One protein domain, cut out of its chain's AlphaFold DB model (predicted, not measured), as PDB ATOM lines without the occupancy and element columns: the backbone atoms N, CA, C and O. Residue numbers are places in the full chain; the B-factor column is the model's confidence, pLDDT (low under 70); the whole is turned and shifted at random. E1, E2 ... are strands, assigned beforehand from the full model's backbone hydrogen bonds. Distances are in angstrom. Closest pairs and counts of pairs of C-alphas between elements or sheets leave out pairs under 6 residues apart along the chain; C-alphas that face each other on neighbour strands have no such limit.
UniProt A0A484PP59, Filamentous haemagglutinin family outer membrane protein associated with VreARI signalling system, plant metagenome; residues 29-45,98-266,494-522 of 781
ATOM      1  N   THR A  29     -19.924  37.195  29.124       52.59
ATOM      2  CA  THR A  29     -20.439  36.361  28.037       52.59
ATOM      3  C   THR A  29     -20.483  37.131  26.704       52.59
ATOM      4  O   THR A  29     -21.556  37.529  26.256       52.59
ATOM      5  N   ASP A  30     -19.325  37.416  26.107       71.81
ATOM      6  CA  ASP A  30     -19.197  38.446  25.068       71.81
ATOM      7  C   ASP A  30     -19.555  37.941  23.661       71.81
ATOM      8  O   ASP A  30     -18.821  37.175  23.030       71.81
ATOM      9  N   SER A  31     -20.703  38.405  23.163       88.44
ATOM     10  CA  SER A  31     -21.076  38.370  21.745       88.44
ATOM     11  C   SER A  31     -20.251  39.384  20.935       88.44
ATOM     12  O   SER A  31     -19.871  40.440  21.444       88.44
ATOM     13  N   ILE A  32     -20.017  39.111  19.650       88.94
ATOM     14  CA  ILE A  32     -19.418  40.065  18.708       88.94
ATOM     15  C   ILE A  32     -20.536  40.823  17.989       88.94
ATOM     16  O   ILE A  32     -21.321  40.227  17.257       88.94
ATOM     17  N   TYR A  33     -20.559  42.147  18.144       89.75
ATOM     18  CA  TYR A  33     -21.443  43.050  17.405       89.75
ATOM     19  C   TYR A  33     -20.616  43.891  16.438       89.75
ATOM     20  O   TYR A  33     -19.892  44.793  16.856       89.75
ATOM     21  N   ALA A  34     -20.718  43.592  15.146       85.12
ATOM     22  CA  ALA A  34     -19.891  44.226  14.124       85.12
ATOM     23  C   ALA A  34     -20.671  45.144  13.177       85.12
ATOM     24  O   ALA A  34     -20.053  45.783  12.344       85.12
ATOM     25  N   GLY A  35     -21.998  45.270  13.288       80.19
ATOM     26  CA  GLY A  35     -22.758  46.310  12.574       80.19
ATOM     27  C   GLY A  35     -22.573  46.349  11.046       80.19
ATOM     28  O   GLY A  35     -22.708  47.421  10.462       80.19
ATOM     29  N   GLY A  36     -22.237  45.220  10.414       77.12
ATOM     30  CA  GLY A  36     -21.942  45.110   8.981       77.12
ATOM     31  C   GLY A  36     -20.461  45.276   8.613       77.12
ATOM     32  O   GLY A  36     -20.125  45.271   7.433       77.12
ATOM     33  N   TYR A  37     -19.551  45.438   9.580       81.12
ATOM     34  CA  TYR A  37     -18.120  45.553   9.293       81.12
ATOM     35  C   TYR A  37     -17.532  44.234   8.785       81.12
ATOM     36  O   TYR A  37     -17.752  43.162   9.354       81.12
ATOM     37  N   VAL A  38     -16.700  44.356   7.753       85.19
ATOM     38  CA  VAL A  38     -15.905  43.270   7.184       85.19
ATOM     39  C   VAL A  38     -14.492  43.308   7.763       85.19
ATOM     40  O   VAL A  38     -13.858  44.361   7.826       85.19
ATOM     41  N   THR A  39     -13.978  42.147   8.162       85.88
ATOM     42  CA  THR A  39     -12.560  41.928   8.473       85.88
ATOM     43  C   THR A  39     -11.963  40.955   7.462       85.88
ATOM     44  O   THR A  39     -12.638  40.028   7.035       85.88
ATOM     45  N   SER A  40     -10.723  41.152   7.021       84.31
ATOM     46  CA  SER A  40     -10.122  40.304   5.987       84.31
ATOM     47  C   SER A  40      -8.611  40.183   6.184       84.31
ATOM     48  O   SER A  40      -7.944  41.112   6.650       84.31
ATOM     49  N   LEU A  41      -8.058  39.027   5.810       86.75
ATOM     50  CA  LEU A  41      -6.646  38.936   5.457       86.75
ATOM     51  C   LEU A  41      -6.499  39.404   4.005       86.75
ATOM     52  O   LEU A  41      -7.275  38.996   3.141       86.75
ATOM     53  N   SER A  42      -5.507  40.249   3.730       86.31
ATOM     54  CA  SER A  42      -5.254  40.716   2.365       86.31
ATOM     55  C   SER A  42      -4.744  39.576   1.477       86.31
ATOM     56  O   SER A  42      -3.752  38.918   1.798       86.31
ATOM     57  N   GLY A  43      -5.412  39.388   0.337       82.75
ATOM     58  CA  GLY A  43      -4.981  38.498  -0.745       82.75
ATOM     59  C   GLY A  43      -4.120  39.176  -1.805       82.75
ATOM     60  O   GLY A  43      -3.901  38.594  -2.859       82.75
ATOM     61  N   ALA A  44      -3.669  40.407  -1.559       84.88
ATOM     62  CA  ALA A  44      -2.886  41.175  -2.516       84.88
ATOM     63  C   ALA A  44      -1.446  40.667  -2.612       84.88
ATOM     64  O   ALA A  44      -0.792  40.484  -1.586       84.88
ATOM     65  N   ASP A  45      -0.904  40.555  -3.826       82.38
ATOM     66  CA  ASP A  45       0.523  40.280  -4.019       82.38
ATOM     67  C   ASP A  45       1.391  41.257  -3.209       82.38
ATOM     68  O   ASP A  45       1.215  42.471  -3.277       82.38
ATOM     69  N   GLY A  98       0.216  34.764  -7.741       61.38
ATOM     70  CA  GLY A  98       1.160  34.573  -6.630       61.38
ATOM     71  C   GLY A  98       0.571  33.964  -5.349       61.38
ATOM     72  O   GLY A  98       1.332  33.653  -4.433       61.38
ATOM     73  N   TYR A  99      -0.752  33.797  -5.277       63.38
ATOM     74  CA  TYR A  99      -1.458  33.244  -4.118       63.38
ATOM     75  C   TYR A  99      -1.874  31.777  -4.267       63.38
ATOM     76  O   TYR A  99      -2.371  31.190  -3.306       63.38
ATOM     77  N   ASP A 100      -1.659  31.169  -5.435       68.19
ATOM     78  CA  ASP A 100      -2.057  29.787  -5.665       68.19
ATOM     79  C   ASP A 100      -1.213  28.789  -4.847       68.19
ATOM     80  O   ASP A 100       0.015  28.876  -4.792       68.19
ATOM     81  N   GLY A 101      -1.873  27.830  -4.196       72.56
ATOM     82  CA  GLY A 101      -1.224  26.729  -3.490       72.56
ATOM     83  C   GLY A 101      -0.582  27.091  -2.145       72.56
ATOM     84  O   GLY A 101       0.037  26.219  -1.529       72.56
ATOM     85  N   LEU A 102      -0.715  28.337  -1.676       78.50
ATOM     86  CA  LEU A 102      -0.100  28.792  -0.428       78.50
ATOM     87  C   LEU A 102      -0.714  28.128   0.811       78.50
ATOM     88  O   LEU A 102      -1.920  27.969   0.947       78.50
ATOM     89  N   ASP A 103       0.134  27.784   1.780       82.56
ATOM     90  CA  ASP A 103      -0.318  27.323   3.093       82.56
ATOM     91  C   ASP A 103      -0.625  28.517   4.003       82.56
ATOM     92  O   ASP A 103       0.254  29.033   4.697       82.56
ATOM     93  N   ILE A 104      -1.874  28.986   3.958       85.56
ATOM     94  CA  ILE A 104      -2.354  30.097   4.785       85.56
ATOM     95  C   ILE A 104      -3.105  29.540   5.996       85.56
ATOM     96  O   ILE A 104      -4.069  28.787   5.864       85.56
ATOM     97  N   ALA A 105      -2.667  29.930   7.196       84.81
ATOM     98  CA  ALA A 105      -3.356  29.567   8.428       84.81
ATOM     99  C   ALA A 105      -4.770  30.185   8.465       84.81
ATOM    100  O   ALA A 105      -4.916  31.350   8.085       84.81
ATOM    101  N   PRO A 106      -5.790  29.468   8.974       90.00
ATOM    102  CA  PRO A 106      -7.147  29.997   9.025       90.00
ATOM    103  C   PRO A 106      -7.259  31.299   9.828       90.00
ATOM    104  O   PRO A 106      -6.707  31.404  10.929       90.00
ATOM    105  N   VAL A 107      -8.034  32.262   9.326       90.19
ATOM    106  CA  VAL A 107      -8.483  33.436  10.093       90.19
ATOM    107  C   VAL A 107      -9.497  32.974  11.139       90.19
ATOM    108  O   VAL A 107     -10.453  32.282  10.798       90.19
ATOM    109  N   ARG A 108      -9.312  33.333  12.416       89.62
ATOM    110  CA  ARG A 108     -10.148  32.839  13.526       89.62
ATOM    111  C   ARG A 108     -11.018  33.950  14.109       89.62
ATOM    112  O   ARG A 108     -10.502  34.925  14.656       89.62
ATOM    113  N   LEU A 109     -12.335  33.774  14.027       90.38
ATOM    114  CA  LEU A 109     -13.358  34.715  14.493       90.38
ATOM    115  C   LEU A 109     -14.267  34.011  15.508       90.38
ATOM    116  O   LEU A 109     -15.178  33.284  15.115       90.38
ATOM    117  N   TYR A 110     -14.015  34.184  16.810       89.94
ATOM    118  CA  TYR A 110     -14.675  33.392  17.856       89.94
ATOM    119  C   TYR A 110     -15.440  34.234  18.877       89.94
ATOM    120  O   TYR A 110     -14.865  35.100  19.528       89.94
ATOM    121  N   ALA A 111     -16.712  33.891  19.091       90.19
ATOM    122  CA  ALA A 111     -17.519  34.321  20.230       90.19
ATOM    123  C   ALA A 111     -17.828  33.093  21.099       90.19
ATOM    124  O   ALA A 111     -18.808  32.394  20.873       90.19
ATOM    125  N   ASN A 112     -16.971  32.790  22.079       83.38
ATOM    126  CA  ASN A 112     -16.959  31.489  22.770       83.38
ATOM    127  C   ASN A 112     -18.310  31.083  23.400       83.38
ATOM    128  O   ASN A 112     -18.736  29.945  23.274       83.38
ATOM    129  N   GLN A 113     -18.985  32.011  24.085       85.94
ATOM    130  CA  GLN A 113     -20.298  31.771  24.715       85.94
ATOM    131  C   GLN A 113     -21.409  32.669  24.155       85.94
ATOM    132  O   GLN A 113     -22.571  32.522  24.535       85.94
ATOM    133  N   GLY A 114     -21.041  33.617  23.295       89.94
ATOM    134  CA  GLY A 114     -21.928  34.636  22.755       89.94
ATOM    135  C   GLY A 114     -22.358  34.358  21.320       89.94
ATOM    136  O   GLY A 114     -22.099  33.297  20.748       89.94
ATOM    137  N   ASP A 115     -23.018  35.359  20.760       93.50
ATOM    138  CA  ASP A 115     -23.476  35.411  19.379       93.50
ATOM    139  C   ASP A 115     -22.447  36.154  18.505       93.50
ATOM    140  O   ASP A 115     -21.683  36.985  18.996       93.50
ATOM    141  N   ILE A 116     -22.438  35.904  17.198       93.69
ATOM    142  CA  ILE A 116     -21.764  36.751  16.205       93.69
ATOM    143  C   ILE A 116     -22.847  37.437  15.380       93.69
ATOM    144  O   ILE A 116     -23.631  36.774  14.708       93.69
ATOM    145  N   ILE A 117     -22.898  38.768  15.426       93.44
ATOM    146  CA  ILE A 117     -23.971  39.556  14.818       93.44
ATOM    147  C   ILE A 117     -23.376  40.611  13.886       93.44
ATOM    148  O   ILE A 117     -22.640  41.506  14.317       93.44
ATOM    149  N   GLY A 118     -23.723  40.530  12.600       89.38
ATOM    150  CA  GLY A 118     -23.332  41.532  11.607       89.38
ATOM    151  C   GLY A 118     -21.845  41.534  11.245       89.38
ATOM    152  O   GLY A 118     -21.360  42.549  10.759       89.38
ATOM    153  N   LEU A 119     -21.095  40.469  11.547       90.62
ATOM    154  CA  LEU A 119     -19.667  40.377  11.222       90.62
ATOM    155  C   LEU A 119     -19.481  39.787   9.829       90.62
ATOM    156  O   LEU A 119     -19.989  38.700   9.565       90.62
ATOM    157  N   GLY A 120     -18.733  40.472   8.968       88.62
ATOM    158  CA  GLY A 120     -18.296  39.960   7.672       88.62
ATOM    159  C   GLY A 120     -16.837  39.491   7.683       88.62
ATOM    160  O   GLY A 120     -16.010  40.063   8.394       88.62
ATOM    161  N   SER A 121     -16.499  38.498   6.861       90.94
ATOM    162  CA  SER A 121     -15.127  38.050   6.596       90.94
ATOM    163  C   SER A 121     -14.788  38.147   5.110       90.94
ATOM    164  O   SER A 121     -15.347  37.397   4.321       90.94
ATOM    165  N   GLY A 122     -13.871  39.030   4.719       92.94
ATOM    166  CA  GLY A 122     -13.585  39.316   3.309       92.94
ATOM    167  C   GLY A 122     -14.786  39.885   2.545       92.94
ATOM    168  O   GLY A 122     -15.908  39.950   3.058       92.94
ATOM    169  N   GLN A 123     -14.558  40.331   1.312       93.12
ATOM    170  CA  GLN A 123     -15.610  40.894   0.463       93.12
ATOM    171  C   GLN A 123     -15.295  40.802  -1.033       93.12
ATOM    172  O   GLN A 123     -14.144  40.904  -1.456       93.12
ATOM    173  N   VAL A 124     -16.347  40.668  -1.840       93.25
ATOM    174  CA  VAL A 124     -16.296  40.929  -3.285       93.25
ATOM    175  C   VAL A 124     -16.592  42.407  -3.498       93.25
ATOM    176  O   VAL A 124     -17.643  42.887  -3.079       93.25
ATOM    177  N   ILE A 125     -15.682  43.128  -4.144       92.00
ATOM    178  CA  ILE A 125     -15.833  44.553  -4.445       92.00
ATOM    179  C   ILE A 125     -16.017  44.719  -5.947       92.00
ATOM    180  O   ILE A 125     -15.121  44.404  -6.727       92.00
ATOM    181  N   THR A 126     -17.150  45.278  -6.347       91.25
ATOM    182  CA  THR A 126     -17.474  45.553  -7.746       91.25
ATOM    183  C   THR A 126     -17.387  47.047  -8.020       91.25
ATOM    184  O   THR A 126     -17.923  47.871  -7.272       91.25
ATOM    185  N   PHE A 127     -16.721  47.398  -9.114       88.44
ATOM    186  CA  PHE A 127     -16.613  48.767  -9.605       88.44
ATOM    187  C   PHE A 127     -17.668  49.030 -10.693       88.44
ATOM    188  O   PHE A 127     -18.088  48.100 -11.388       88.44
ATOM    189  N   PRO A 128     -18.132  50.284 -10.846       80.19
ATOM    190  CA  PRO A 128     -19.194  50.631 -11.782       80.19
ATOM    191  C   PRO A 128     -18.718  50.414 -13.218       80.19
ATOM    192  O   PRO A 128     -17.541  50.193 -13.458       80.19
ATOM    193  N   THR A 129     -19.604  50.498 -14.203       75.38
ATOM    194  CA  THR A 129     -19.254  50.290 -15.623       75.38
ATOM    195  C   THR A 129     -18.586  51.503 -16.283       75.38
ATOM    196  O   THR A 129     -18.337  51.491 -17.487       75.38
ATOM    197  N   THR A 130     -18.279  52.553 -15.519       70.69
ATOM    198  CA  THR A 130     -17.667  53.800 -15.995       70.69
ATOM    199  C   THR A 130     -16.425  54.161 -15.173       70.69
ATOM    200  O   THR A 130     -16.272  53.740 -14.025       70.69
ATOM    201  N   GLY A 131     -15.516  54.947 -15.758       73.19
ATOM    202  CA  GLY A 131     -14.257  55.358 -15.122       73.19
ATOM    203  C   GLY A 131     -13.099  54.369 -15.315       73.19
ATOM    204  O   GLY A 131     -13.213  53.377 -16.024       73.19
ATOM    205  N   VAL A 132     -11.951  54.650 -14.686       74.69
ATOM    206  CA  VAL A 132     -10.690  53.890 -14.874       74.69
ATOM    207  C   VAL A 132     -10.803  52.432 -14.412       74.69
ATOM    208  O   VAL A 132     -10.125  51.554 -14.934       74.69
ATOM    209  N   ARG A 133     -11.684  52.163 -13.444       79.50
ATOM    210  CA  ARG A 133     -11.928  50.830 -12.877       79.50
ATOM    211  C   ARG A 133     -13.194  50.180 -13.435       79.50
ATOM    212  O   ARG A 133     -13.750  49.288 -12.802       79.50
ATOM    213  N   ALA A 134     -13.659  50.649 -14.593       81.12
ATOM    214  CA  ALA A 134     -14.911  50.206 -15.179       81.12
ATOM    215  C   ALA A 134     -14.988  48.674 -15.292       81.12
ATOM    216  O   ALA A 134     -14.134  48.060 -15.930       81.12
ATOM    217  N   GLY A 135     -16.004  48.060 -14.677       81.75
ATOM    218  CA  GLY A 135     -16.256  46.616 -14.758       81.75
ATOM    219  C   GLY A 135     -15.251  45.725 -14.016       81.75
ATOM    220  O   GLY A 135     -15.306  44.505 -14.160       81.75
ATOM    221  N   GLN A 136     -14.336  46.300 -13.229       87.12
ATOM    222  CA  GLN A 136     -13.424  45.514 -12.401       87.12
ATOM    223  C   GLN A 136     -14.157  44.867 -11.220       87.12
ATOM    224  O   GLN A 136     -15.088  45.440 -10.648       87.12
ATOM    225  N   VAL A 137     -13.663  43.696 -10.812       89.75
ATOM    226  CA  VAL A 137     -14.069  42.997  -9.590       89.75
ATOM    227  C   VAL A 137     -12.816  42.676  -8.790       89.75
ATOM    228  O   VAL A 137     -11.847  42.145  -9.337       89.75
ATOM    229  N   TRP A 138     -12.812  43.026  -7.510       91.00
ATOM    230  CA  TRP A 138     -11.744  42.683  -6.580       91.00
ATOM    231  C   TRP A 138     -12.249  41.664  -5.563       91.00
ATOM    232  O   TRP A 138     -13.357  41.786  -5.043       91.00
ATOM    233  N   TYR A 139     -11.407  40.682  -5.263       92.88
ATOM    234  CA  TYR A 139     -11.677  39.632  -4.290       92.88
ATOM    235  C   TYR A 139     -10.802  39.872  -3.069       92.88
ATOM    236  O   TYR A 139      -9.630  39.493  -3.040       92.88
ATOM    237  N   GLU A 140     -11.354  40.556  -2.074       91.44
ATOM    238  CA  GLU A 140     -10.650  40.860  -0.839       91.44
ATOM    239  C   GLU A 140     -10.817  39.706   0.153       91.44
ATOM    240  O   GLU A 140     -11.858  39.550   0.787       91.44
ATOM    241  N   GLY A 141      -9.766  38.910   0.303       89.94
ATOM    242  CA  GLY A 141      -9.701  37.805   1.250       89.94
ATOM    243  C   GLY A 141      -8.536  36.883   0.911       89.94
ATOM    244  O   GLY A 141      -8.072  36.864  -0.227       89.94
ATOM    245  N   ALA A 142      -8.053  36.126   1.892       89.38
ATOM    246  CA  ALA A 142      -7.020  35.121   1.684       89.38
ATOM    247  C   ALA A 142      -7.072  34.040   2.761       89.38
ATOM    248  O   ALA A 142      -7.134  34.342   3.954       89.38
ATOM    249  N   GLY A 143      -6.968  32.790   2.324       90.44
ATOM    250  CA  GLY A 143      -6.936  31.614   3.174       90.44
ATOM    251  C   GLY A 143      -8.295  31.209   3.762       90.44
ATOM    252  O   GLY A 143      -9.322  31.855   3.520       90.44
ATOM    253  N   PRO A 144      -8.304  30.115   4.543       94.19
ATOM    254  CA  PRO A 144      -9.507  29.620   5.199       94.19
ATOM    255  C   PRO A 144      -9.999  30.551   6.317       94.19
ATOM    256  O   PRO A 144      -9.222  31.287   6.927       94.19
ATOM    257  N   VAL A 145     -11.285  30.458   6.657       95.44
ATOM    258  CA  VAL A 145     -11.919  31.214   7.749       95.44
ATOM    259  C   VAL A 145     -12.617  30.258   8.706       95.44
ATOM    260  O   VAL A 145     -13.425  29.428   8.294       95.44
ATOM    261  N   TRP A 146     -12.319  30.389   9.997       94.94
ATOM    262  CA  TRP A 146     -12.968  29.676  11.094       94.94
ATOM    263  C   TRP A 146     -13.768  30.675  11.938       94.94
ATOM    264  O   TRP A 146     -13.217  31.326  12.828       94.94
ATOM    265  N   MET A 147     -15.066  30.788  11.660       94.44
ATOM    266  CA  MET A 147     -16.022  31.612  12.400       94.44
ATOM    267  C   MET A 147     -16.853  30.727  13.328       94.44
ATOM    268  O   MET A 147     -17.555  29.837  12.857       94.44
ATOM    269  N   ARG A 148     -16.776  30.945  14.644       93.69
ATOM    270  CA  ARG A 148     -17.497  30.117  15.623       93.69
ATOM    271  C   ARG A 148     -18.192  30.950  16.690       93.69
ATOM    272  O   ARG A 148     -17.542  31.741  17.370       93.69
ATOM    273  N   ALA A 149     -19.486  30.722  16.872       93.56
ATOM    274  CA  ALA A 149     -20.293  31.306  17.937       93.56
ATOM    275  C   ALA A 149     -20.775  30.213  18.899       93.56
ATOM    276  O   ALA A 149     -21.275  29.172  18.472       93.56
ATOM    277  N   GLY A 150     -20.690  30.468  20.203       90.62
ATOM    278  CA  GLY A 150     -21.229  29.576  21.231       90.62
ATOM    279  C   GLY A 150     -22.752  29.472  21.183       90.62
ATOM    280  O   GLY A 150     -23.324  28.490  21.654       90.62
ATOM    281  N   ARG A 151     -23.416  30.473  20.596       92.31
ATOM    282  CA  ARG A 151     -24.868  30.530  20.424       92.31
ATOM    283  C   ARG A 151     -25.242  30.744  18.962       92.31
ATOM    284  O   ARG A 151     -25.321  29.752  18.249       92.31
ATOM    285  N   ASP A 152     -25.489  31.970  18.513       94.62
ATOM    286  CA  ASP A 152     -26.019  32.223  17.167       94.62
ATOM    287  C   ASP A 152     -25.036  32.985  16.269       94.62
ATOM    288  O   ASP A 152     -24.257  33.814  16.739       94.62
ATOM    289  N   ILE A 153     -25.106  32.748  14.959       95.31
ATOM    290  CA  ILE A 153     -24.532  33.632  13.935       95.31
ATOM    291  C   ILE A 153     -25.698  34.290  13.199       95.31
ATOM    292  O   ILE A 153     -26.553  33.602  12.644       95.31
ATOM    293  N   VAL A 154     -25.753  35.620  13.201       94.19
ATOM    294  CA  VAL A 154     -26.897  36.381  12.684       94.19
ATOM    295  C   VAL A 154     -26.426  37.487  11.750       94.19
ATOM    296  O   VAL A 154     -25.578  38.303  12.121       94.19
ATOM    297  N   ARG A 155     -27.018  37.559  10.551       91.50
ATOM    298  CA  ARG A 155     -26.713  38.582   9.531       91.50
ATOM    299  C   ARG A 155     -25.214  38.737   9.255       91.50
ATOM    300  O   ARG A 155     -24.703  39.847   9.158       91.50
ATOM    301  N   SER A 156     -24.491  37.626   9.187       92.12
ATOM    302  CA  SER A 156     -23.102  37.636   8.745       92.12
ATOM    303  C   SER A 156     -23.084  37.745   7.217       92.12
ATOM    304  O   SER A 156     -23.654  36.895   6.532       92.12
ATOM    305  N   GLY A 157     -22.437  38.788   6.692       88.31
ATOM    306  CA  GLY A 157     -22.384  39.065   5.255       88.31
ATOM    307  C   GLY A 157     -23.647  39.731   4.705       88.31
ATOM    308  O   GLY A 157     -24.655  39.878   5.395       88.31
ATOM    309  N   GLU A 158     -23.568  40.149   3.443       87.19
ATOM    310  CA  GLU A 158     -24.667  40.843   2.769       87.19
ATOM    311  C   GLU A 158     -25.698  39.853   2.210       87.19
ATOM    312  O   GLU A 158     -25.358  38.779   1.703       87.19
ATOM    313  N   ARG A 159     -26.983  40.203   2.299       85.62
ATOM    314  CA  ARG A 159     -28.077  39.408   1.717       85.62
ATOM    315  C   ARG A 159     -28.096  39.528   0.194       85.62
ATOM    316  O   ARG A 159     -27.473  40.407  -0.392       85.62
ATOM    317  N   ILE A 160     -28.843  38.648  -0.467       82.88
ATOM    318  CA  ILE A 160     -29.048  38.711  -1.917       82.88
ATOM    319  C   ILE A 160     -29.644  40.079  -2.276       82.88
ATOM    320  O   ILE A 160     -30.711  40.444  -1.786       82.88
ATOM    321  N   GLY A 161     -28.942  40.826  -3.133       79.94
ATOM    322  CA  GLY A 161     -29.326  42.172  -3.568       79.94
ATOM    323  C   GLY A 161     -28.901  43.308  -2.626       79.94
ATOM    324  O   GLY A 161     -29.010  44.470  -3.013       79.94
ATOM    325  N   GLU A 162     -28.385  43.004  -1.432       85.69
ATOM    326  CA  GLU A 162     -27.799  43.989  -0.518       85.69
ATOM    327  C   GLU A 162     -26.336  44.239  -0.920       85.69
ATOM    328  O   GLU A 162     -25.584  43.305  -1.203       85.69
ATOM    329  N   LEU A 163     -25.937  45.510  -1.001       84.75
ATOM    330  CA  LEU A 163     -24.569  45.917  -1.314       84.75
ATOM    331  C   LEU A 163     -24.162  47.072  -0.403       84.75
ATOM    332  O   LEU A 163     -24.880  48.068  -0.284       84.75
ATOM    333  N   GLN A 164     -22.969  46.975   0.173       86.81
ATOM    334  CA  GLN A 164     -22.379  48.049   0.953       86.81
ATOM    335  C   GLN A 164     -21.717  49.071   0.027       86.81
ATOM    336  O   GLN A 164     -20.845  48.737  -0.774       86.81
ATOM    337  N   LEU A 165     -22.088  50.344   0.156       87.12
ATOM    338  CA  LEU A 165     -21.469  51.421  -0.609       87.12
ATOM    339  C   LEU A 165     -20.085  51.769  -0.042       87.12
ATOM    340  O   LEU A 165     -19.967  52.294   1.066       87.12
ATOM    341  N   LEU A 166     -19.037  51.541  -0.827       86.19
ATOM    342  CA  LEU A 166     -17.646  51.788  -0.456       86.19
ATOM    343  C   LEU A 166     -17.160  53.109  -1.068       86.19
ATOM    344  O   LEU A 166     -16.678  53.183  -2.204       86.19
ATOM    345  N   GLN A 167     -17.315  54.179  -0.290       80.25
ATOM    346  CA  GLN A 167     -16.926  55.538  -0.668       80.25
ATOM    347  C   GLN A 167     -15.403  55.673  -0.816       80.25
ATOM    348  O   GLN A 167     -14.629  55.125  -0.035       80.25
ATOM    349  N   GLY A 168     -14.959  56.425  -1.826       76.50
ATOM    350  CA  GLY A 168     -13.541  56.736  -2.052       76.50
ATOM    351  C   GLY A 168     -12.713  55.628  -2.715       76.50
ATOM    352  O   GLY A 168     -11.707  55.941  -3.350       76.50
ATOM    353  N   LEU A 169     -13.157  54.367  -2.671       82.06
ATOM    354  CA  LEU A 169     -12.459  53.231  -3.292       82.06
ATOM    355  C   LEU A 169     -12.409  53.310  -4.828       82.06
ATOM    356  O   LEU A 169     -11.475  52.791  -5.430       82.06
ATOM    357  N   GLY A 170     -13.375  53.980  -5.468       79.00
ATOM    358  CA  GLY A 170     -13.394  54.166  -6.924       79.00
ATOM    359  C   GLY A 170     -12.443  55.247  -7.449       79.00
ATOM    360  O   GLY A 170     -12.175  55.290  -8.647       79.00
ATOM    361  N   SER A 171     -11.900  56.105  -6.577       83.38
ATOM    362  CA  SER A 171     -10.982  57.169  -6.998       83.38
ATOM    363  C   SER A 171      -9.582  56.623  -7.270       83.38
ATOM    364  O   SER A 171      -9.026  55.881  -6.460       83.38
ATOM    365  N   THR A 172      -8.976  57.063  -8.373       85.12
ATOM    366  CA  THR A 172      -7.616  56.681  -8.799       85.12
ATOM    367  C   THR A 172      -6.710  57.909  -8.919       85.12
ATOM    368  O   THR A 172      -7.213  59.037  -8.960       85.12
ATOM    369  N   PRO A 173      -5.376  57.748  -9.004       82.50
ATOM    370  CA  PRO A 173      -4.485  58.867  -9.315       82.50
ATOM    371  C   PRO A 173      -4.853  59.584 -10.626       82.50
ATOM    372  O   PRO A 173      -4.728  60.802 -10.708       82.50
ATOM    373  N   GLY A 174      -5.368  58.843 -11.617       77.62
ATOM    374  CA  GLY A 174      -5.762  59.366 -12.930       77.62
ATOM    375  C   GLY A 174      -7.178  59.948 -13.024       77.62
ATOM    376  O   GLY A 174      -7.534  60.474 -14.075       77.62
ATOM    377  N   GLY A 175      -8.000  59.874 -11.969       76.19
ATOM    378  CA  GLY A 175      -9.375  60.376 -12.018       76.19
ATOM    379  C   GLY A 175     -10.105  60.368 -10.674       76.19
ATOM    380  O   GLY A 175     -10.012  59.420  -9.891       76.19
ATOM    381  N   THR A 176     -10.865  61.437 -10.416       71.38
ATOM    382  CA  THR A 176     -11.725  61.593  -9.234       71.38
ATOM    383  C   THR A 176     -13.171  61.261  -9.582       71.38
ATOM    384  O   THR A 176     -13.772  61.944 -10.410       71.38
ATOM    385  N   GLY A 177     -13.740  60.245  -8.934       67.88
ATOM    386  CA  GLY A 177     -15.136  59.844  -9.122       67.88
ATOM    387  C   GLY A 177     -15.307  58.330  -9.225       67.88
ATOM    388  O   GLY A 177     -14.433  57.634  -9.734       67.88
ATOM    389  N   GLY A 178     -16.441  57.836  -8.727       68.56
ATOM    390  CA  GLY A 178     -16.798  56.417  -8.710       68.56
ATOM    391  C   GLY A 178     -16.977  55.882  -7.289       68.56
ATOM    392  O   GLY A 178     -16.127  56.087  -6.421       68.56
ATOM    393  N   ASN A 179     -18.084  55.179  -7.067       76.31
ATOM    394  CA  ASN A 179     -18.315  54.395  -5.859       76.31
ATOM    395  C   ASN A 179     -18.008  52.937  -6.171       76.31
ATOM    396  O   ASN A 179     -18.309  52.501  -7.276       76.31
ATOM    397  N   ALA A 180     -17.459  52.190  -5.223       88.06
ATOM    398  CA  ALA A 180     -17.449  50.736  -5.316       88.06
ATOM    399  C   ALA A 180     -18.581  50.164  -4.459       88.06
ATOM    400  O   ALA A 180     -19.042  50.820  -3.521       88.06
ATOM    401  N   SER A 181     -19.014  48.952  -4.775       89.88
ATOM    402  CA  SER A 181     -20.009  48.225  -3.991       89.88
ATOM    403  C   SER A 181     -19.398  46.933  -3.476       89.88
ATOM    404  O   SER A 181     -18.828  46.175  -4.258       89.88
ATOM    405  N   GLY A 182     -19.497  46.698  -2.171       89.44
ATOM    406  CA  GLY A 182     -19.003  45.502  -1.499       89.44
ATOM    407  C   GLY A 182     -20.127  44.525  -1.167       89.44
ATOM    408  O   GLY A 182     -21.205  44.938  -0.743       89.44
ATOM    409  N   ALA A 183     -19.855  43.234  -1.320       89.69
ATOM    410  CA  ALA A 183     -20.639  42.147  -0.746       89.69
ATOM    411  C   ALA A 183     -19.730  41.336   0.187       89.69
ATOM    412  O   ALA A 183     -18.782  40.694  -0.271       89.69
ATOM    413  N   GLY A 184     -19.988  41.413   1.495       87.81
ATOM    414  CA  GLY A 184     -19.167  40.775   2.529       87.81
ATOM    415  C   GLY A 184     -19.295  39.248   2.588       87.81
ATOM    416  O   GLY A 184     -20.170  38.662   1.950       87.81
ATOM    417  N   ASN A 185     -18.446  38.625   3.413       92.12
ATOM    418  CA  ASN A 185     -18.317  37.173   3.598       92.12
ATOM    419  C   ASN A 185     -17.722  36.415   2.405       92.12
ATOM    420  O   ASN A 185     -18.173  35.321   2.070       92.12
ATOM    421  N   LEU A 186     -16.681  36.974   1.786       95.00
ATOM    422  CA  LEU A 186     -15.847  36.238   0.841       95.00
ATOM    423  C   LEU A 186     -14.698  35.509   1.552       95.00
ATOM    424  O   LEU A 186     -13.780  36.117   2.101       95.00
ATOM    425  N   ILE A 187     -14.697  34.191   1.431       96.12
ATOM    426  CA  ILE A 187     -13.598  33.302   1.797       96.12
ATOM    427  C   ILE A 187     -12.816  32.977   0.523       96.12
ATOM    428  O   ILE A 187     -13.423  32.695  -0.508       96.12
ATOM    429  N   VAL A 188     -11.482  32.985   0.573       94.69
ATOM    430  CA  VAL A 188     -10.650  32.660  -0.596       94.69
ATOM    431  C   VAL A 188      -9.680  31.544  -0.249       94.69
ATOM    432  O   VAL A 188      -8.632  31.771   0.352       94.69
ATOM    433  N   HIS A 189     -10.029  30.327  -0.641       93.94
ATOM    434  CA  HIS A 189      -9.136  29.189  -0.551       93.94
ATOM    435  C   HIS A 189      -8.085  29.209  -1.655       93.94
ATOM    436  O   HIS A 189      -8.296  29.709  -2.758       93.94
ATOM    437  N   THR A 190      -6.948  28.606  -1.342       88.69
ATOM    438  CA  THR A 190      -5.778  28.538  -2.225       88.69
ATOM    439  C   THR A 190      -5.365  27.098  -2.525       88.69
ATOM    440  O   THR A 190      -4.670  26.849  -3.509       88.69
ATOM    441  N   ARG A 191      -5.809  26.128  -1.712       89.06
ATOM    442  CA  ARG A 191      -5.503  24.699  -1.863       89.06
ATOM    443  C   ARG A 191      -6.755  23.843  -1.773       89.06
ATOM    444  O   ARG A 191      -7.667  24.130  -1.008       89.06
ATOM    445  N   ALA A 192      -6.743  22.701  -2.456       89.75
ATOM    446  CA  ALA A 192      -7.800  21.697  -2.322       89.75
ATOM    447  C   ALA A 192      -7.920  21.145  -0.891       89.75
ATOM    448  O   ALA A 192      -8.988  20.684  -0.499       89.75
ATOM    449  N   SER A 193      -6.843  21.215  -0.101       91.38
ATOM    450  CA  SER A 193      -6.823  20.835   1.312       91.38
ATOM    451  C   SER A 193      -7.417  21.888   2.253       91.38
ATOM    452  O   SER A 193      -7.597  21.592   3.432       91.38
ATOM    453  N   ASP A 194      -7.709  23.104   1.787       94.62
ATOM    454  CA  ASP A 194      -8.229  24.174   2.641       94.62
ATOM    455  C   ASP A 194      -9.663  23.855   3.110       94.62
ATOM    456  O   ASP A 194     -10.509  23.380   2.342       94.62
ATOM    457  N   VAL A 195      -9.931  24.108   4.397       96.38
ATOM    458  CA  VAL A 195     -11.241  23.897   5.031       96.38
ATOM    459  C   VAL A 195     -11.616  25.120   5.859       96.38
ATOM    460  O   VAL A 195     -10.942  25.453   6.840       96.38
ATOM    461  N   SER A 196     -12.722  25.756   5.485       97.69
ATOM    462  CA  SER A 196     -13.353  26.832   6.249       97.69
ATOM    463  C   SER A 196     -14.515  26.295   7.069       97.69
ATOM    464  O   SER A 196     -15.199  25.368   6.645       97.69
ATOM    465  N   ILE A 197     -14.721  26.868   8.254       96.56
ATOM    466  CA  ILE A 197     -15.701  26.397   9.235       96.56
ATOM    467  C   ILE A 197     -16.511  27.592   9.718       96.56
ATOM    468  O   ILE A 197     -15.948  28.522  10.294       96.56
ATOM    469  N   ILE A 198     -17.823  27.533   9.532       97.00
ATOM    470  CA  ILE A 198     -18.803  28.458  10.091       97.00
ATOM    471  C   ILE A 198     -19.686  27.649  11.036       97.00
ATOM    472  O   ILE A 198     -20.438  26.795  10.587       97.00
ATOM    473  N   GLU A 199     -19.586  27.887  12.337       95.06
ATOM    474  CA  GLU A 199     -20.236  27.043  13.344       95.06
ATOM    475  C   GLU A 199     -20.981  27.886  14.379       95.06
ATOM    476  O   GLU A 199     -20.395  28.754  15.028       95.06
ATOM    477  N   ALA A 200     -22.260  27.594  14.586       94.62
ATOM    478  CA  ALA A 200     -23.070  28.183  15.645       94.62
ATOM    479  C   ALA A 200     -23.558  27.093  16.605       94.62
ATOM    480  O   ALA A 200     -24.141  26.097  16.178       94.62
ATOM    481  N   GLY A 201     -23.386  27.290  17.913       91.94
ATOM    482  CA  GLY A 201     -23.875  26.348  18.929       91.94
ATOM    483  C   GLY A 201     -25.401  26.193  18.961       91.94
ATOM    484  O   GLY A 201     -25.914  25.221  19.516       91.94
ATOM    485  N   ARG A 202     -26.138  27.133  18.362       92.31
ATOM    486  CA  ARG A 202     -27.587  27.100  18.171       92.31
ATOM    487  C   ARG A 202     -27.930  27.390  16.717       92.31
ATOM    488  O   ARG A 202     -28.044  26.437  15.966       92.31
ATOM    489  N   ASN A 203     -28.096  28.642  16.301       94.56
ATOM    490  CA  ASN A 203     -28.664  28.922  14.985       94.56
ATOM    491  C   ASN A 203     -27.752  29.744  14.078       94.56
ATOM    492  O   ASN A 203     -26.985  30.587  14.539       94.56
ATOM    493  N   ILE A 204     -27.908  29.548  12.770       95.50
ATOM    494  CA  ILE A 204     -27.379  30.458  11.750       95.50
ATOM    495  C   ILE A 204     -28.563  31.109  11.046       95.50
ATOM    496  O   ILE A 204     -29.337  30.428  10.375       95.50
ATOM    497  N   TRP A 205     -28.712  32.423  11.200       93.00
ATOM    498  CA  TRP A 205     -29.832  33.190  10.657       93.00
ATOM    499  C   TRP A 205     -29.360  34.232   9.650       93.00
ATOM    500  O   TRP A 205     -28.465  35.036   9.931       93.00
ATOM    501  N   TYR A 206     -30.011  34.245   8.489       90.56
ATOM    502  CA  TYR A 206     -29.925  35.294   7.470       90.56
ATOM    503  C   TYR A 206     -28.488  35.688   7.102       90.56
ATOM    504  O   TYR A 206     -28.174  36.871   6.981       90.56
ATOM    505  N   SER A 207     -27.600  34.697   7.029       93.75
ATOM    506  CA  SER A 207     -26.171  34.899   6.801       93.75
ATOM    507  C   SER A 207     -25.781  34.345   5.439       93.75
ATOM    508  O   SER A 207     -26.160  33.222   5.095       93.75
ATOM    509  N   SER A 208     -25.033  35.132   4.675       93.38
ATOM    510  CA  SER A 208     -24.538  34.752   3.352       93.38
ATOM    511  C   SER A 208     -23.049  34.462   3.415       93.38
ATOM    512  O   SER A 208     -22.314  35.167   4.100       93.38
ATOM    513  N   PHE A 209     -22.589  33.470   2.661       95.69
ATOM    514  CA  PHE A 209     -21.173  33.132   2.559       95.69
ATOM    515  C   PHE A 209     -20.806  32.863   1.107       95.69
ATOM    516  O   PHE A 209     -21.466  32.079   0.428       95.69
ATOM    517  N   GLN A 210     -19.743  33.499   0.635       95.81
ATOM    518  CA  GLN A 210     -19.138  33.233  -0.659       95.81
ATOM    519  C   GLN A 210     -17.786  32.567  -0.445       95.81
ATOM    520  O   GLN A 210     -17.019  32.978   0.423       95.81
ATOM    521  N   ILE A 211     -17.481  31.552  -1.243       96.62
ATOM    522  CA  ILE A 211     -16.184  30.891  -1.216       96.62
ATOM    523  C   ILE A 211     -15.592  30.787  -2.617       96.62
ATOM    524  O   ILE A 211     -16.235  30.320  -3.554       96.62
ATOM    525  N   ALA A 212     -14.358  31.252  -2.740       95.06
ATOM    526  CA  ALA A 212     -13.528  31.161  -3.923       95.06
ATOM    527  C   ALA A 212     -12.439  30.099  -3.752       95.06
ATOM    528  O   ALA A 212     -11.968  29.862  -2.640       95.06
ATOM    529  N   GLY A 213     -11.995  29.536  -4.873       93.00
ATOM    530  CA  GLY A 213     -10.956  28.512  -4.923       93.00
ATOM    531  C   GLY A 213     -11.452  27.114  -4.526       93.00
ATOM    532  O   GLY A 213     -12.635  26.938  -4.227       93.00
ATOM    533  N   PRO A 214     -10.564  26.105  -4.561       92.75
ATOM    534  CA  PRO A 214     -10.900  24.716  -4.246       92.75
ATOM    535  C   PRO A 214     -11.017  24.465  -2.729       92.75
ATOM    536  O   PRO A 214     -10.715  25.321  -1.906       92.75
ATOM    537  N   GLY A 215     -11.419  23.259  -2.327       94.88
ATOM    538  CA  GLY A 215     -11.475  22.846  -0.916       94.88
ATOM    539  C   GLY A 215     -12.897  22.676  -0.396       94.88
ATOM    540  O   GLY A 215     -13.760  22.206  -1.136       94.88
ATOM    541  N   LEU A 216     -13.140  22.987   0.881       97.44
ATOM    542  CA  LEU A 216     -14.460  22.798   1.496       97.44
ATOM    543  C   LEU A 216     -14.869  23.953   2.423       97.44
ATOM    544  O   LEU A 216     -14.114  24.336   3.316       97.44
ATOM    545  N   LEU A 217     -16.106  24.425   2.278       98.44
ATOM    546  CA  LEU A 217     -16.804  25.216   3.291       98.44
ATOM    547  C   LEU A 217     -17.739  24.317   4.113       98.44
ATOM    548  O   LEU A 217     -18.673  23.734   3.570       98.44
ATOM    549  N   GLU A 218     -17.511  24.227   5.420       97.56
ATOM    550  CA  GLU A 218     -18.401  23.565   6.380       97.56
ATOM    551  C   GLU A 218     -19.210  24.624   7.141       97.56
ATOM    552  O   GLU A 218     -18.635  25.501   7.784       97.56
ATOM    553  N   VAL A 219     -20.539  24.547   7.064       97.50
ATOM    554  CA  VAL A 219     -21.484  25.431   7.758       97.50
ATOM    555  C   VAL A 219     -22.368  24.584   8.663       97.50
ATOM    556  O   VAL A 219     -23.146  23.768   8.174       97.50
ATOM    557  N   SER A 220     -22.262  24.766   9.977       95.31
ATOM    558  CA  SER A 220     -22.966  23.957  10.968       95.31
ATOM    559  C   SER A 220     -23.719  24.796  12.002       95.31
ATOM    560  O   SER A 220     -23.195  25.746  12.585       95.31
ATOM    561  N   ALA A 221     -24.970  24.421  12.253       95.06
ATOM    562  CA  ALA A 221     -25.815  24.975  13.302       95.06
ATOM    563  C   ALA A 221     -26.235  23.858  14.264       95.06
ATOM    564  O   ALA A 221     -26.723  22.806  13.843       95.06
ATOM    565  N   GLY A 222     -26.083  24.082  15.569       92.50
ATOM    566  CA  GLY A 222     -26.532  23.127  16.584       92.50
ATOM    567  C   GLY A 222     -28.049  22.901  16.585       92.50
ATOM    568  O   GLY A 222     -28.507  21.858  17.046       92.50
ATOM    569  N   ARG A 223     -28.804  23.863  16.045       92.31
ATOM    570  CA  ARG A 223     -30.250  23.890  15.823       92.31
ATOM    571  C   ARG A 223     -30.558  24.286  14.383       92.31
ATOM    572  O   ARG A 223     -30.189  23.549  13.480       92.31
ATOM    573  N   ASP A 224     -31.221  25.410  14.140       94.38
ATOM    574  CA  ASP A 224     -31.736  25.743  12.815       94.38
ATOM    575  C   ASP A 224     -30.729  26.540  11.977       94.38
ATOM    576  O   ASP A 224     -30.021  27.428  12.467       94.38
ATOM    577  N   LEU A 225     -30.721  26.262  10.676       95.75
ATOM    578  CA  LEU A 225     -30.096  27.103   9.665       95.75
ATOM    579  C   LEU A 225     -31.195  27.706   8.795       95.75
ATOM    580  O   LEU A 225     -31.909  26.992   8.091       95.75
ATOM    581  N   ILE A 226     -31.330  29.028   8.856       94.25
ATOM    582  CA  ILE A 226     -32.408  29.774   8.207       94.25
ATOM    583  C   ILE A 226     -31.790  30.801   7.264       94.25
ATOM    584  O   ILE A 226     -31.208  31.794   7.704       94.25
ATOM    585  N   LEU A 227     -31.928  30.577   5.958       91.44
ATOM    586  CA  LEU A 227     -31.363  31.451   4.925       91.44
ATOM    587  C   LEU A 227     -32.341  32.522   4.433       91.44
ATOM    588  O   LEU A 227     -31.917  33.458   3.762       91.44
ATOM    589  N   ALA A 228     -33.624  32.440   4.771       80.94
ATOM    590  CA  ALA A 228     -34.635  33.386   4.303       80.94
ATOM    591  C   ALA A 228     -35.505  33.901   5.447       80.94
ATOM    592  O   ALA A 228     -35.917  33.123   6.307       80.94
ATOM    593  N   GLY A 229     -35.811  35.198   5.435       67.12
ATOM    594  CA  GLY A 229     -36.731  35.834   6.378       67.12
ATOM    595  C   GLY A 229     -37.467  37.013   5.748       67.12
ATOM    596  O   GLY A 229     -37.164  37.410   4.627       67.12
ATOM    597  N   GLU A 230     -38.401  37.609   6.494       60.75
ATOM    598  CA  GLU A 230     -39.277  38.705   6.027       60.75
ATOM    599  C   GLU A 230     -38.527  39.900   5.415       60.75
ATOM    600  O   GLU A 230     -39.083  40.654   4.626       60.75
ATOM    601  N   GLN A 231     -37.257  40.081   5.782       56.03
ATOM    602  CA  GLN A 231     -36.431  41.226   5.402       56.03
ATOM    603  C   GLN A 231     -35.391  40.900   4.311       56.03
ATOM    604  O   GLN A 231     -34.550  41.752   4.024       56.03
ATOM    605  N   GLY A 232     -35.369  39.681   3.753       68.31
ATOM    606  CA  GLY A 232     -34.481  39.314   2.640       68.31
ATOM    607  C   GLY A 232     -33.945  37.878   2.666       68.31
ATOM    608  O   GLY A 232     -34.075  37.150   3.652       68.31
ATOM    609  N   ASN A 233     -33.293  37.499   1.564       83.12
ATOM    610  CA  ASN A 233     -32.783  36.151   1.301       83.12
ATOM    611  C   ASN A 233     -31.256  36.104   1.412       83.12
ATOM    612  O   ASN A 233     -30.578  37.072   1.079       83.12
ATOM    613  N   SER A 234     -30.713  34.975   1.843       90.38
ATOM    614  CA  SER A 234     -29.274  34.749   2.024       90.38
ATOM    615  C   SER A 234     -28.815  33.578   1.171       90.38
ATOM    616  O   SER A 234     -29.614  32.720   0.791       90.38
ATOM    617  N   MET A 235     -27.522  33.547   0.870       91.44
ATOM    618  CA  MET A 235     -26.953  32.589  -0.071       91.44
ATOM    619  C   MET A 235     -25.640  32.022   0.451       91.44
ATOM    620  O   MET A 235     -24.772  32.782   0.881       91.44
ATOM    621  N   ILE A 236     -25.453  30.709   0.330       96.56
ATOM    622  CA  ILE A 236     -24.129  30.085   0.455       96.56
ATOM    623  C   ILE A 236     -23.658  29.704  -0.947       96.56
ATOM    624  O   ILE A 236     -24.313  28.916  -1.622       96.56
ATOM    625  N   ARG A 237     -22.555  30.277  -1.424       95.38
ATOM    626  CA  ARG A 237     -22.155  30.171  -2.831       95.38
ATOM    627  C   ARG A 237     -20.667  29.892  -2.991       95.38
ATOM    628  O   ARG A 237     -19.841  30.711  -2.605       95.38
ATOM    629  N   SER A 238     -20.329  28.783  -3.637       97.25
ATOM    630  CA  SER A 238     -18.994  28.564  -4.189       97.25
ATOM    631  C   SER A 238     -18.915  29.177  -5.581       97.25
ATOM    632  O   SER A 238     -19.641  28.763  -6.484       97.25
ATOM    633  N   ILE A 239     -18.072  30.195  -5.741       93.94
ATOM    634  CA  ILE A 239     -17.951  30.981  -6.981       93.94
ATOM    635  C   ILE A 239     -16.856  30.456  -7.918       93.94
ATOM    636  O   ILE A 239     -16.676  30.992  -9.009       93.94
ATOM    637  N   GLY A 240     -16.138  29.405  -7.509       92.69
ATOM    638  CA  GLY A 240     -15.024  28.858  -8.275       92.69
ATOM    639  C   GLY A 240     -13.727  29.659  -8.119       92.69
ATOM    640  O   GLY A 240     -13.548  30.379  -7.130       92.69
ATOM    641  N   PRO A 241     -12.778  29.505  -9.050       89.62
ATOM    642  CA  PRO A 241     -11.489  30.181  -8.976       89.62
ATOM    643  C   PRO A 241     -11.593  31.691  -9.236       89.62
ATOM    644  O   PRO A 241     -12.329  32.150 -10.104       89.62
ATOM    645  N   THR A 242     -10.795  32.478  -8.507       87.62
ATOM    646  CA  THR A 242     -10.694  33.946  -8.669       87.62
ATOM    647  C   THR A 242      -9.583  34.384  -9.614       87.62
ATOM    648  O   THR A 242      -9.502  35.564  -9.967       87.62
ATOM    649  N   VAL A 243      -8.712  33.449  -9.993       84.50
ATOM    650  CA  VAL A 243      -7.572  33.666 -10.881       84.50
ATOM    651  C   VAL A 243      -7.949  33.214 -12.288       84.50
ATOM    652  O   VAL A 243      -8.503  32.133 -12.484       84.50
ATOM    653  N   ALA A 244      -7.652  34.046 -13.286       78.12
ATOM    654  CA  ALA A 244      -7.904  33.696 -14.679       78.12
ATOM    655  C   ALA A 244      -7.092  32.453 -15.089       78.12
ATOM    656  O   ALA A 244      -5.927  32.328 -14.720       78.12
ATOM    657  N   ALA A 245      -7.709  31.571 -15.881       78.31
ATOM    658  CA  ALA A 245      -7.147  30.299 -16.351       78.31
ATOM    659  C   ALA A 245      -6.866  29.232 -15.269       78.31
ATOM    660  O   ALA A 245      -6.367  28.159 -15.604       78.31
ATOM    661  N   ASP A 246      -7.239  29.461 -14.008       81.81
ATOM    662  CA  ASP A 246      -7.333  28.371 -13.035       81.81
ATOM    663  C   ASP A 246      -8.534  27.484 -13.397       81.81
ATOM    664  O   ASP A 246      -9.672  27.946 -13.483       81.81
ATOM    665  N   ALA A 247      -8.256  26.211 -13.676       84.62
ATOM    666  CA  ALA A 247      -9.241  25.228 -14.121       84.62
ATOM    667  C   ALA A 247      -9.718  24.301 -12.995       84.62
ATOM    668  O   ALA A 247     -10.498  23.378 -13.249       84.62
ATOM    669  N   ARG A 248      -9.230  24.492 -11.765       87.81
ATOM    670  CA  ARG A 248      -9.627  23.659 -10.627       87.81
ATOM    671  C   ARG A 248     -11.094  23.906 -10.272       87.81
ATOM    672  O   ARG A 248     -11.582  25.027 -10.427       87.81
ATOM    673  N   PRO A 249     -11.798  22.881  -9.763       90.38
ATOM    674  CA  PRO A 249     -13.152  23.064  -9.267       90.38
ATOM    675  C   PRO A 249     -13.166  24.014  -8.063       90.38
ATOM    676  O   PRO A 249     -12.202  24.104  -7.299       90.38
ATOM    677  N   GLY A 250     -14.290  24.701  -7.887       94.31
ATOM    678  CA  GLY A 250     -14.604  25.455  -6.688       94.31
ATOM    679  C   GLY A 250     -14.757  24.554  -5.467       94.31
ATOM    680  O   GLY A 250     -14.823  23.325  -5.551       94.31
ATOM    681  N   ALA A 251     -14.814  25.186  -4.301       97.06
ATOM    682  CA  ALA A 251     -14.996  24.488  -3.045       97.06
ATOM    683  C   ALA A 251     -16.351  23.773  -3.003       97.06
ATOM    684  O   ALA A 251     -17.367  24.320  -3.438       97.06
ATOM    685  N   GLY A 252     -16.362  22.574  -2.424       98.00
ATOM    686  CA  GLY A 252     -17.603  21.945  -1.990       98.00
ATOM    687  C   GLY A 252     -18.196  22.680  -0.785       98.00
ATOM    688  O   GLY A 252     -17.486  23.371  -0.044       98.00
ATOM    689  N   VAL A 253     -19.492  22.505  -0.561       98.62
ATOM    690  CA  VAL A 253     -20.231  23.102   0.549       98.62
ATOM    691  C   VAL A 253     -20.929  22.002   1.340       98.62
ATOM    692  O   VAL A 253     -21.767  21.280   0.809       98.62
ATOM    693  N   ALA A 254     -20.610  21.893   2.627       98.19
ATOM    694  CA  ALA A 254     -21.294  21.012   3.564       98.19
ATOM    695  C   ALA A 254     -22.119  21.850   4.547       98.19
ATOM    696  O   ALA A 254     -21.564  22.611   5.333       98.19
ATOM    697  N   VAL A 255     -23.438  21.696   4.507       97.94
ATOM    698  CA  VAL A 255     -24.403  22.359   5.386       97.94
ATOM    699  C   VAL A 255     -24.958  21.352   6.379       97.94
ATOM    700  O   VAL A 255     -25.372  20.254   6.007       97.94
ATOM    701  N   GLN A 256     -24.973  21.716   7.655       95.00
ATOM    702  CA  GLN A 256     -25.436  20.848   8.727       95.00
ATOM    703  C   GLN A 256     -26.306  21.640   9.697       95.00
ATOM    704  O   GLN A 256     -25.888  22.685  10.191       95.00
ATOM    705  N   ALA A 257     -27.502  21.148   9.994       94.38
ATOM    706  CA  ALA A 257     -28.378  21.753  10.993       94.38
ATOM    707  C   ALA A 257     -28.891  20.679  11.948       94.38
ATOM    708  O   ALA A 257     -29.070  19.525  11.569       94.38
ATOM    709  N   GLY A 258     -29.090  21.053  13.203       90.06
ATOM    710  CA  GLY A 258     -29.502  20.145  14.259       90.06
ATOM    711  C   GLY A 258     -28.406  19.176  14.680       90.06
ATOM    712  O   GLY A 258     -28.717  18.069  15.094       90.06
ATOM    713  N   VAL A 259     -27.130  19.561  14.582       87.50
ATOM    714  CA  VAL A 259     -26.005  18.706  15.014       87.50
ATOM    715  C   VAL A 259     -25.758  18.737  16.528       87.50
ATOM    716  O   VAL A 259     -24.842  18.076  17.000       87.50
ATOM    717  N   GLY A 260     -26.576  19.455  17.306       76.44
ATOM    718  CA  GLY A 260     -26.397  19.615  18.750       76.44
ATOM    719  C   GLY A 260     -25.387  20.712  19.117       76.44
ATOM    720  O   GLY A 260     -24.698  21.266  18.262       76.44
ATOM    721  N   ALA A 261     -25.322  21.076  20.401       65.56
ATOM    722  CA  ALA A 261     -24.411  22.120  20.886       65.56
ATOM    723  C   ALA A 261     -22.929  21.744  20.669       65.56
ATOM    724  O   ALA A 261     -22.591  20.560  20.590       65.56
ATOM    725  N   GLN A 262     -22.037  22.746  20.628       53.88
ATOM    726  CA  GLN A 262     -20.596  22.527  20.441       53.88
ATOM    727  C   GLN A 262     -20.060  21.454  21.407       53.88
ATOM    728  O   GLN A 262     -20.172  21.588  22.625       53.88
ATOM    729  N   GLY A 263     -19.492  20.378  20.850       47.44
ATOM    730  CA  GLY A 263     -18.933  19.246  21.601       47.44
ATOM    731  C   GLY A 263     -19.844  18.019  21.765       47.44
ATOM    732  O   GLY A 263     -19.329  16.957  22.098       47.44
ATOM    733  N   ALA A 264     -21.150  18.117  21.484       56.22
ATOM    734  CA  ALA A 264     -22.069  16.966  21.417       56.22
ATOM    735  C   ALA A 264     -22.257  16.410  19.988       56.22
ATOM    736  O   ALA A 264     -23.038  15.483  19.805       56.22
ATOM    737  N   GLY A 265     -21.578  17.015  19.005       72.62
ATOM    738  CA  GLY A 265     -21.774  16.820  17.569       72.62
ATOM    739  C   GLY A 265     -21.622  15.394  17.040       72.62
ATOM    740  O   GLY A 265     -21.321  14.449  17.761       72.62
ATOM    741  N   LEU A 266     -21.801  15.266  15.726       85.88
ATOM    742  CA  LEU A 266     -21.741  13.997  15.000       85.88
ATOM    743  C   LEU A 266     -20.482  13.175  15.312       85.88
ATOM    744  O   LEU A 266     -19.362  13.698  15.349       85.88
ATOM    745  N   TYR A 494     -30.225  15.873  18.764       76.62
ATOM    746  CA  TYR A 494     -30.341  16.529  17.479       76.62
ATOM    747  C   TYR A 494     -31.754  17.077  17.297       76.62
ATOM    748  O   TYR A 494     -32.725  16.328  17.235       76.62
ATOM    749  N   GLN A 495     -31.861  18.395  17.198       81.38
ATOM    750  CA  GLN A 495     -33.076  19.103  16.804       81.38
ATOM    751  C   GLN A 495     -32.652  20.279  15.947       81.38
ATOM    752  O   GLN A 495     -31.758  21.008  16.361       81.38
ATOM    753  N   GLY A 496     -33.283  20.480  14.797       90.06
ATOM    754  CA  GLY A 496     -32.990  21.622  13.937       90.06
ATOM    755  C   GLY A 496     -33.238  21.331  12.467       90.06
ATOM    756  O   GLY A 496     -33.096  20.194  12.016       90.06
ATOM    757  N   ASN A 497     -33.610  22.369  11.732       94.38
ATOM    758  CA  ASN A 497     -34.013  22.294  10.335       94.38
ATOM    759  C   ASN A 497     -33.098  23.141   9.449       94.38
ATOM    760  O   ASN A 497     -32.498  24.121   9.898       94.38
ATOM    761  N   VAL A 498     -33.047  22.793   8.165       95.88
ATOM    762  CA  VAL A 498     -32.539  23.686   7.115       95.88
ATOM    763  C   VAL A 498     -33.732  24.313   6.411       95.88
ATOM    764  O   VAL A 498     -34.551  23.600   5.833       95.88
ATOM    765  N   LEU A 499     -33.817  25.641   6.446       93.88
ATOM    766  CA  LEU A 499     -34.904  26.417   5.855       93.88
ATOM    767  C   LEU A 499     -34.338  27.441   4.865       93.88
ATOM    768  O   LEU A 499     -33.624  28.374   5.247       93.88
ATOM    769  N   ALA A 500     -34.677  27.290   3.589       90.19
ATOM    770  CA  ALA A 500     -34.261  28.192   2.519       90.19
ATOM    771  C   ALA A 500     -35.459  28.541   1.631       90.19
ATOM    772  O   ALA A 500     -35.815  27.797   0.726       90.19
ATOM    773  N   TYR A 501     -36.100  29.675   1.897       83.69
ATOM    774  CA  TYR A 501     -37.284  30.131   1.166       83.69
ATOM    775  C   TYR A 501     -36.939  31.120   0.047       83.69
ATOM    776  O   TYR A 501     -35.842  31.679   0.021       83.69
ATOM    777  N   LEU A 502     -37.901  31.377  -0.848       81.25
ATOM    778  CA  LEU A 502     -37.768  32.347  -1.942       81.25
ATOM    779  C   LEU A 502     -36.472  32.106  -2.744       81.25
ATOM    780  O   LEU A 502     -36.246  30.987  -3.188       81.25
ATOM    781  N   ASN A 503     -35.612  33.121  -2.889       83.00
ATOM    782  CA  ASN A 503     -34.356  33.052  -3.646       83.00
ATOM    783  C   ASN A 503     -33.165  32.538  -2.821       83.00
ATOM    784  O   ASN A 503     -32.031  32.609  -3.292       83.00
ATOM    785  N   ALA A 504     -33.387  32.096  -1.582       89.25
ATOM    786  CA  ALA A 504     -32.321  31.557  -0.753       89.25
ATOM    787  C   ALA A 504     -31.912  30.154  -1.211       89.25
ATOM    788  O   ALA A 504     -32.715  29.385  -1.754       89.25
ATOM    789  N   GLY A 505     -30.656  29.804  -0.956       92.62
ATOM    790  CA  GLY A 505     -30.126  28.544  -1.439       92.62
ATOM    791  C   GLY A 505     -28.655  28.311  -1.145       92.62
ATOM    792  O   GLY A 505     -27.972  29.114  -0.498       92.62
ATOM    793  N   VAL A 506     -28.177  27.186  -1.668       96.12
ATOM    794  CA  VAL A 506     -26.771  26.788  -1.651       96.12
ATOM    795  C   VAL A 506     -26.360  26.461  -3.076       96.12
ATOM    796  O   VAL A 506     -26.974  25.594  -3.694       96.12
ATOM    797  N   HIS A 507     -25.334  27.132  -3.595       95.31
ATOM    798  CA  HIS A 507     -24.844  26.900  -4.951       95.31
ATOM    799  C   HIS A 507     -23.358  26.596  -4.991       95.31
ATOM    800  O   HIS A 507     -22.569  27.162  -4.231       95.31
ATOM    801  N   THR A 508     -22.980  25.811  -5.989       96.12
ATOM    802  CA  THR A 508     -21.608  25.713  -6.469       96.12
ATOM    803  C   THR A 508     -21.596  25.980  -7.972       96.12
ATOM    804  O   THR A 508     -22.344  25.370  -8.732       96.12
ATOM    805  N   ASP A 509     -20.830  26.978  -8.414       91.94
ATOM    806  CA  ASP A 509     -20.930  27.470  -9.795       91.94
ATOM    807  C   ASP A 509     -19.928  26.837 -10.766       91.94
ATOM    808  O   ASP A 509     -20.140  26.870 -11.980       91.94
ATOM    809  N   VAL A 510     -18.827  26.303 -10.239       90.69
ATOM    810  CA  VAL A 510     -17.719  25.740 -11.019       90.69
ATOM    811  C   VAL A 510     -17.307  24.419 -10.379       90.69
ATOM    812  O   VAL A 510     -16.250  24.319  -9.763       90.69
ATOM    813  N   GLY A 511     -18.169  23.410 -10.455       89.62
ATOM    814  CA  GLY A 511     -17.985  22.151  -9.733       89.62
ATOM    815  C   GLY A 511     -18.009  22.329  -8.209       89.62
ATOM    816  O   GLY A 511     -18.342  23.395  -7.697       89.62
ATOM    817  N   GLY A 512     -17.635  21.274  -7.486       94.94
ATOM    818  CA  GLY A 512     -17.747  21.210  -6.028       94.94
ATOM    819  C   GLY A 512     -19.118  20.692  -5.589       94.94
ATOM    820  O   GLY A 512     -20.153  21.098  -6.115       94.94
ATOM    821  N   ASP A 513     -19.117  19.773  -4.629       97.25
ATOM    822  CA  ASP A 513     -20.333  19.095  -4.172       97.25
ATOM    823  C   ASP A 513     -21.119  19.936  -3.164       97.25
ATOM    824  O   ASP A 513     -20.543  20.722  -2.410       97.25
ATOM    825  N   ILE A 514     -22.429  19.709  -3.089       98.62
ATOM    826  CA  ILE A 514     -23.293  20.198  -2.015       98.62
ATOM    827  C   ILE A 514     -23.708  19.008  -1.155       98.62
ATOM    828  O   ILE A 514     -24.304  18.047  -1.637       98.62
ATOM    829  N   GLN A 515     -23.436  19.092   0.140       98.56
ATOM    830  CA  GLN A 515     -23.873  18.119   1.135       98.56
ATOM    831  C   GLN A 515     -24.776  18.812   2.151       98.56
ATOM    832  O   GLN A 515     -24.375  19.826   2.717       98.56
ATOM    833  N   VAL A 516     -25.966  18.274   2.422       98.44
ATOM    834  CA  VAL A 516     -26.880  18.812   3.444       98.44
ATOM    835  C   VAL A 516     -27.285  17.718   4.426       98.44
ATOM    836  O   VAL A 516     -27.904  16.729   4.033       98.44
ATOM    837  N   LEU A 517     -26.947  17.885   5.706       96.19
ATOM    838  CA  LEU A 517     -27.251  16.930   6.773       96.19
ATOM    839  C   LEU A 517     -28.153  17.567   7.839       96.19
ATOM    840  O   LEU A 517     -27.760  18.536   8.489       96.19
ATOM    841  N   THR A 518     -29.317  16.968   8.083       95.19
ATOM    842  CA  THR A 518     -30.250  17.328   9.165       95.19
ATOM    843  C   THR A 518     -30.532  16.120  10.066       95.19
ATOM    844  O   THR A 518     -31.556  15.454   9.910       95.19
ATOM    845  N   PRO A 519     -29.636  15.808  11.028       89.88
ATOM    846  CA  PRO A 519     -29.718  14.613  11.873       89.88
ATOM    847  C   PRO A 519     -30.964  14.482  12.746       89.88
ATOM    848  O   PRO A 519     -31.258  13.381  13.199       89.88
ATOM    849  N   GLY A 520     -31.668  15.585  13.009       82.00
ATOM    850  CA  GLY A 520     -32.828  15.611  13.902       82.00
ATOM    851  C   GLY A 520     -34.073  16.298  13.347       82.00
ATOM    852  O   GLY A 520     -35.075  16.368  14.047       82.00
ATOM    853  N   GLY A 521     -34.027  16.843  12.132       89.56
ATOM    854  CA  GLY A 521     -35.121  17.656  11.599       89.56
ATOM    855  C   GLY A 521     -35.281  17.529  10.096       89.56
ATOM    856  O   GLY A 521     -34.773  16.583   9.495       89.56
ATOM    857  N   ALA A 522     -36.022  18.470   9.521       94.81
ATOM    858  CA  ALA A 522     -36.414  18.497   8.120       94.81
ATOM    859  C   ALA A 522     -35.575  19.488   7.298       94.81
ATOM    860  O   ALA A 522     -34.917  20.393   7.824       94.81
TER     861      ALA A 522
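Overview. This is residues 29 to 45, 98 to 266 and 494 to 522 of the 781 residues of the protein "Filamentous haemagglutinin family outer membrane protein associated with VreARI signalling system" of plant metagenome (UniProt A0A484PP59). With little regular structure, the chain winds in stacked turns, a solenoid whose parallel sheets E1 E4 E8 E10 E12 E15 and E7 E9 E11 E14 form a sandwich, face to face. Two hairpins make the antiparallel sheet E3 E2 E6 E5 at one end. The printed part has 215 residues, no named helix and 15 strands, E1 to E15, holding 69 residues: all strand. It is compact, radius of gyration of the C-alphas 17.1 A, but elongated, 58 by 35 by 33 A.

Arrangement. E8, residues 195 to 200, and E10, residues 216 to 221, are parallel at 9 degrees; N 198 and O 218 are 2.8 A apart, within hydrogen-bond range. E6, residues 180 to 184, runs on into E7, residues 186 to 188, at 78 degrees.

Along the chain. E1, residues 107 to 111, begins at C-alpha 107 (-8.483, 33.436, 10.093). E12, residues 252 to 257, is 16.9 A long. E13, residues 498 to 500, pairs with no named strand. E15 ends at C-alpha 518 (-30.250, 17.328, 9.165).

Size, cuts and confidence. Residues 46 to 97 and 267 to 493 are cut out, with C-alpha gaps of 6.3 A and 9.3 A. Long links include E4 to E5. Fourteen residues have pLDDT under 70, among them 261 to 264.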